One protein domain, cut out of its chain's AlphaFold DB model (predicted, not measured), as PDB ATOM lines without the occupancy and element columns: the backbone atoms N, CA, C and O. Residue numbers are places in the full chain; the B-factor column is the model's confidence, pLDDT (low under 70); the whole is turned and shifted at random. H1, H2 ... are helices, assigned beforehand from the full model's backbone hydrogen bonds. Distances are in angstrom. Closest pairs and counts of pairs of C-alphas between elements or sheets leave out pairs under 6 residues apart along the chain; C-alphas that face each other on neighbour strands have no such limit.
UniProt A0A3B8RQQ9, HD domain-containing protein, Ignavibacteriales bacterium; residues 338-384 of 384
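AT A GLANCE: This is residues 338 to 384 of the 384 residues of the protein "HD domain-containing protein" of Ignavibacteriales bacterium (UniProt A0A3B8RQQ9). The longer helix H2 begins beside the middle of H1 and runs on past its end, both pointing nearly the same way, and the two staggered helices together make most of an elongated shape. The link, residues 358 to 367, loops back from the end of H1 to the start of H2, and residues 338 to 344 fold back at the start of H1. The printed part has 47 residues with two named helices, H1 then H2, and no named strand; the class is all helix. It is only just compact, close to loose, with a radius of gyration of the C-alphas of 11.2 A, and the C-alphas span 36 by 22 by 19 A.

IN THESE COORDINATES: H2, residues 368 to 382, is 21.2 A long from first to last C-alpha, from Leu 368 at (588.150, 484.638, 396.608) to Thr 382 at (569.946, 480.825, 386.396). H1, residues 345 to 357, is 18.3 A long and begins with C-alpha 345 at (595.353, 477.274, 398.886).

HOW THE PARTS SIT: H2 and H1 touch, with 8 pairs of C-alphas within 8 A. Their closest C-alphas, those of Lys 350 and Leu 368, are 5.8 A apart. Their lines stand at a shallow tilt of 21 degrees, and they run the same way. Their centres are 13.1 A apart. In both H1 and H2, every O i to N i+4 pair is within hydrogen-bond range.

THE WHOLE: The two C-alphas farthest apart, those of Asp 343 and Gly 383, are 36.0 A from each other. The printed part has no cut and ends at Cys 384, the chain's last residue. The link from H1 to H2, 10 residues, is short. The mean pLDDT of the printed part is 75.7; residue 342 and residues 378 to 384, of which 378 to 382 belong to H2, are under 70 in this predicted model.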
ATOM      1  N   TRP A 338     587.245 470.627 392.783       84.81
ATOM      2  CA  TRP A 338     588.194 469.835 393.546       84.81
ATOM      3  C   TRP A 338     589.581 470.440 393.424       84.81
ATOM      4  O   TRP A 338     590.052 470.727 392.327       84.81
ATOM      5  N   THR A 339     590.263 470.603 394.550       82.44
ATOM      6  CA  THR A 339     591.653 471.044 394.548       82.44
ATOM      7  C   THR A 339     592.434 470.359 395.653       82.44
ATOM      8  O   THR A 339     591.893 470.023 396.706       82.44
ATOM      9  N   ARG A 340     593.727 470.147 395.404       77.00
ATOM     10  CA  ARG A 340     594.695 469.804 396.442       77.00
ATOM     11  C   ARG A 340     595.467 471.077 396.750       77.00
ATOM     12  O   ARG A 340     596.307 471.465 395.939       77.00
ATOM     13  N   PRO A 341     595.153 471.769 397.854       71.69
ATOM     14  CA  PRO A 341     595.747 473.062 398.136       71.69
ATOM     15  C   PRO A 341     597.188 472.885 398.639       71.69
ATOM     16  O   PRO A 341     597.445 472.961 399.835       71.69
ATOM     17  N   PHE A 342     598.123 472.629 397.724       66.69
ATOM     18  CA  PHE A 342     599.558 472.711 397.988       66.69
ATOM     19  C   PHE A 342     600.029 474.159 397.775       66.69
ATOM     20  O   PHE A 342     599.527 474.848 396.883       66.69
ATOM     21  N   ASP A 343     600.950 474.629 398.614       76.50
ATOM     22  CA  ASP A 343     601.579 475.962 398.597       76.50
ATOM     23  C   ASP A 343     600.640 477.160 398.824       76.50
ATOM     24  O   ASP A 343     600.694 477.795 399.877       76.50
ATOM     25  N   ASN A 344     599.758 477.479 397.868       80.50
ATOM     26  CA  ASN A 344     598.857 478.638 397.925       80.50
ATOM     27  C   ASN A 344     597.374 478.228 397.781       80.50
ATOM     28  O   ASN A 344     596.784 478.350 396.700       80.50
ATOM     29  N   PRO A 345     596.737 477.753 398.874       81.56
ATOM     30  CA  PRO A 345     595.353 477.274 398.886       81.56
ATOM     31  C   PRO A 345     594.347 478.254 398.282       81.56
ATOM     32  O   PRO A 345     593.449 477.850 397.544       81.56
ATOM     33  N   LYS A 346     594.509 479.549 398.572       82.25
ATOM     34  CA  LYS A 346     593.576 480.595 398.147       82.25
ATOM     35  C   LYS A 346     593.554 480.726 396.627       82.25
ATOM     36  O   LYS A 346     592.478 480.705 396.034       82.25
ATOM     37  N   GLU A 347     594.721 480.811 395.993       81.25
ATOM     38  CA  GLU A 347     594.801 480.933 394.535       81.25
ATOM     39  C   GLU A 347     594.410 479.632 393.823       81.25
ATOM     40  O   GLU A 347     593.750 479.677 392.785       81.25
ATOM     41  N   ASN A 348     594.715 478.470 394.410       80.56
ATOM     42  CA  ASN A 348     594.295 477.174 393.873       80.56
ATOM     43  C   ASN A 348     592.766 477.018 393.842       80.56
ATOM     44  O   ASN A 348     592.211 476.554 392.845       80.56
ATOM     45  N   ILE A 349     592.078 477.437 394.910       84.06
ATOM     46  CA  ILE A 349     590.610 477.427 394.972       84.06
ATOM     47  C   ILE A 349     590.030 478.428 393.964       84.06
ATOM     48  O   ILE A 349     589.119 478.075 393.217       84.06
ATOM     49  N   LYS A 350     590.580 479.650 393.889       84.75
ATOM     50  CA  LYS A 350     590.121 480.676 392.934       84.75
ATOM     51  C   LYS A 350     590.194 480.189 391.489       84.75
ATOM     52  O   LYS A 350     589.209 480.305 390.765       84.75
ATOM     53  N   LYS A 351     591.339 479.628 391.085       81.00
ATOM     54  CA  LYS A 351     591.545 479.100 389.729       81.00
ATOM     55  C   LYS A 351     590.531 478.011 389.388       81.00
ATOM     56  O   LYS A 351     589.950 478.058 388.311       81.00
ATOM     57  N   MET A 352     590.282 477.086 390.318       83.88
ATOM     58  CA  MET A 352     589.361 475.973 390.085       83.88
ATOM     59  C   MET A 352     587.893 476.417 390.013       83.88
ATOM     60  O   MET A 352     587.147 475.956 389.154       83.88
ATOM     61  N   ILE A 353     587.468 477.344 390.878       84.69
ATOM     62  CA  ILE A 353     586.126 477.940 390.781       84.69
ATOM     63  C   ILE A 353     585.963 478.664 389.447       84.69
ATOM     64  O   ILE A 353     584.942 478.503 388.782       84.69
ATOM     65  N   TRP A 354     586.974 479.424 389.029       84.50
ATOM     66  CA  TRP A 354     586.913 480.130 387.760       84.50
ATOM     67  C   TRP A 354     586.769 479.174 386.574       84.50
ATOM     68  O   TRP A 354     585.841 479.336 385.792       84.50
ATOM     69  N   SER A 355     587.606 478.134 386.491       80.50
ATOM     70  CA  SER A 355     587.591 477.188 385.367       80.50
ATOM     71  C   SER A 355     586.294 476.392 385.227       80.50
ATOM     72  O   SER A 355     585.990 475.923 384.137       80.50
ATOM     73  N   VAL A 356     585.544 476.197 386.317       80.38
ATOM     74  CA  VAL A 356     584.291 475.421 386.297       80.38
ATOM     75  C   VAL A 356     583.066 476.301 386.028       80.38
ATOM     76  O   VAL A 356     582.097 475.842 385.423       80.38
ATOM     77  N   PHE A 357     583.076 477.557 386.482       81.12
ATOM     78  CA  PHE A 357     581.874 478.399 386.512       81.12
ATOM     79  C   PHE A 357     581.953 479.668 385.651       81.12
ATOM     80  O   PHE A 357     580.946 480.371 385.521       81.12
ATOM     81  N   PHE A 358     583.113 479.990 385.077       81.06
ATOM     82  CA  PHE A 358     583.359 481.223 384.328       81.06
ATOM     83  C   PHE A 358     584.204 480.959 383.069       81.06
ATOM     84  O   PHE A 358     584.874 479.937 382.958       81.06
ATOM     85  N   GLU A 359     584.152 481.881 382.105       74.75
ATOM     86  CA  GLU A 359     584.929 481.826 380.859       74.75
ATOM     87  C   GLU A 359     586.062 482.868 380.897       74.75
ATOM     88  O   GLU A 359     585.921 483.918 381.527       74.75
ATOM     89  N   GLY A 360     587.181 482.591 380.220       76.38
ATOM     90  CA  GLY A 360     588.352 483.479 380.158       76.38
ATOM     91  C   GLY A 360     589.342 483.313 381.318       76.38
ATOM     92  O   GLY A 360     589.212 482.411 382.144       76.38
ATOM     93  N   GLU A 361     590.362 484.173 381.379       75.19
ATOM     94  CA  GLU A 361     591.376 484.128 382.441       75.19
ATOM     95  C   GLU A 361     590.857 484.680 383.777       75.19
ATOM     96  O   GLU A 361     590.046 485.608 383.825       75.19
ATOM     97  N   VAL A 362     591.354 484.120 384.885       75.62
ATOM     98  CA  VAL A 362     591.013 484.579 386.239       75.62
ATOM     99  C   VAL A 362     591.556 485.994 386.440       75.62
ATOM    100  O   VAL A 362     592.772 486.189 386.414       75.62
ATOM    101  N   ASP A 363     590.687 486.971 386.722       77.31
ATOM    102  CA  ASP A 363     591.148 488.309 387.118       77.31
ATOM    103  C   ASP A 363     591.908 488.216 388.449       77.31
ATOM    104  O   ASP A 363     591.326 488.015 389.520       77.31
ATOM    105  N   GLN A 364     593.230 488.374 388.374       74.56
ATOM    106  CA  GLN A 364     594.147 488.262 389.509       74.56
ATOM    107  C   GLN A 364     593.849 489.284 390.618       74.56
ATOM    108  O   GLN A 364     594.211 489.059 391.772       74.56
ATOM    109  N   ARG A 365     593.147 490.381 390.301       77.06
ATOM    110  CA  ARG A 365     592.792 491.442 391.257       77.06
ATOM    111  C   ARG A 365     591.578 491.091 392.119       77.06
ATOM    112  O   ARG A 365     591.386 491.716 393.159       77.06
ATOM    113  N   LYS A 366     590.762 490.107 391.724       80.75
ATOM    114  CA  LYS A 366     589.578 489.691 392.494       80.75
ATOM    115  C   LYS A 366     589.971 488.805 393.670       80.75
ATOM    116  O   LYS A 366     590.750 487.858 393.525       80.75
ATOM    117  N   SER A 367     589.406 489.064 394.847       85.94
ATOM    118  CA  SER A 367     589.557 488.163 395.989       85.94
ATOM    119  C   SER A 367     588.701 486.900 395.811       85.94
ATOM    120  O   SER A 367     587.765 486.865 395.013       85.94
ATOM    121  N   LEU A 368     588.993 485.842 396.579       81.12
ATOM    122  CA  LEU A 368     588.150 484.638 396.608       81.12
ATOM    123  C   LEU A 368     586.704 484.974 397.011       81.12
ATOM    124  O   LEU A 368     585.768 484.404 396.461       81.12
ATOM    125  N   LEU A 369     586.528 485.938 397.919       85.12
ATOM    126  CA  LEU A 369     585.209 486.388 398.353       85.12
ATOM    127  C   LEU A 369     584.447 487.086 397.219       85.12
ATOM    128  O   LEU A 369     583.247 486.870 397.079       85.12
ATOM    129  N   ASP A 370     585.133 487.870 396.384       85.06
ATOM    130  CA  ASP A 370     584.516 488.529 395.225       85.06
ATOM    131  C   ASP A 370     584.052 487.501 394.188       85.06
ATOM    132  O   ASP A 370     582.944 487.605 393.664       85.06
ATOM    133  N   ILE A 371     584.866 486.467 393.946       84.38
ATOM    134  CA  ILE A 371     584.514 485.357 393.049       84.38
ATOM    135  C   ILE A 371     583.320 484.566 393.607       84.38
ATOM    136  O   ILE A 371     582.390 484.265 392.860       84.38
ATOM    137  N   MET A 372     583.295 484.270 394.912       82.62
ATOM    138  CA  MET A 372     582.170 483.564 395.544       82.62
ATOM    139  C   MET A 372     580.870 484.376 395.512       82.62
ATOM    140  O   MET A 372     579.819 483.819 395.201       82.62
ATOM    141  N   LYS A 373     580.928 485.691 395.765       84.19
ATOM    142  CA  LYS A 373     579.762 486.583 395.643       84.19
ATOM    143  C   LYS A 373     579.230 486.607 394.212       84.19
ATOM    144  O   LYS A 373     578.031 486.460 394.005       84.19
ATOM    145  N   GLN A 374     580.123 486.722 393.227       83.19
ATOM    146  CA  GLN A 374     579.754 486.698 391.811       83.19
ATOM    147  C   GLN A 374     579.099 485.365 391.412       83.19
ATOM    148  O   GLN A 374     578.127 485.355 390.656       83.19
ATOM    149  N   LEU A 375     579.602 484.245 391.939       80.50
ATOM    150  CA  LEU A 375     579.027 482.919 391.721       80.50
ATOM    151  C   LEU A 375     577.623 482.805 392.329       80.50
ATOM    152  O   LEU A 375     576.716 482.334 391.654       80.50
ATOM    153  N   GLN A 376     577.418 483.307 393.549       75.88
ATOM    154  CA  GLN A 376     576.106 483.319 394.202       75.88
ATOM    155  C   GLN A 376     575.077 484.148 393.415       75.88
ATOM    156  O   GLN A 376     573.948 483.706 393.223       75.88
ATOM    157  N   THR A 377     575.470 485.314 392.887       73.38
ATOM    158  CA  THR A 377     574.598 486.121 392.017       73.38
ATOM    159  C   THR A 377     574.247 485.382 390.724       73.38
ATOM    160  O   THR A 377     573.108 485.450 390.275       73.38
ATOM    161  N   ARG A 378     575.199 484.646 390.134       66.88
ATOM    162  CA  ARG A 378     574.991 483.898 388.886       66.88
ATOM    163  C   ARG A 378     574.070 482.690 389.077       66.88
ATOM    164  O   ARG A 378     573.167 482.513 388.273       66.88
ATOM    165  N   VAL A 379     574.261 481.919 390.150       62.00
ATOM    166  CA  VAL A 379     573.407 480.768 390.494       62.00
ATOM    167  C   VAL A 379     571.965 481.217 390.766       62.00
ATOM    168  O   VAL A 379     571.035 480.609 390.245       62.00
ATOM    169  N   ASN A 380     571.776 482.345 391.463       55.84
ATOM    170  CA  ASN A 380     570.448 482.915 391.727       55.84
ATOM    171  C   ASN A 380     569.731 483.443 390.465       55.84
ATOM    172  O   ASN A 380     568.507 483.527 390.459       55.84
ATOM    173  N   LEU A 381     570.466 483.807 389.405       47.19
ATOM    174  CA  LEU A 381     569.900 484.282 388.133       47.19
ATOM    175  C   LEU A 381     569.530 483.141 387.172       47.19
ATOM    176  O   LEU A 381     568.687 483.336 386.301       47.19
ATOM    177  N   THR A 382     570.154 481.967 387.305       47.66
ATOM    178  CA  THR A 382     569.946 480.825 386.396       47.66
ATOM    179  C   THR A 382     568.921 479.803 386.877       47.66
ATOM    180  O   THR A 382     568.677 478.855 386.142       47.66
ATOM    181  N   GLY A 383     568.315 479.986 388.058       39.75
ATOM    182  CA  GLY A 383     567.174 479.189 388.526       39.75
ATOM    183  C   GLY A 383     567.340 477.675 388.350       39.75
ATOM    184  O   GLY A 383     566.539 477.058 387.651       39.75
ATOM    185  N   CYS A 384     568.375 477.098 388.962       34.34
ATOM    186  CA  CYS A 384     568.400 475.674 389.302       34.34
ATOM    187  C   CYS A 384     568.225 475.525 390.808       34.34
ATOM    188  O   CYS A 384     568.892 476.297 391.538       34.34
TER     189      CYS A 384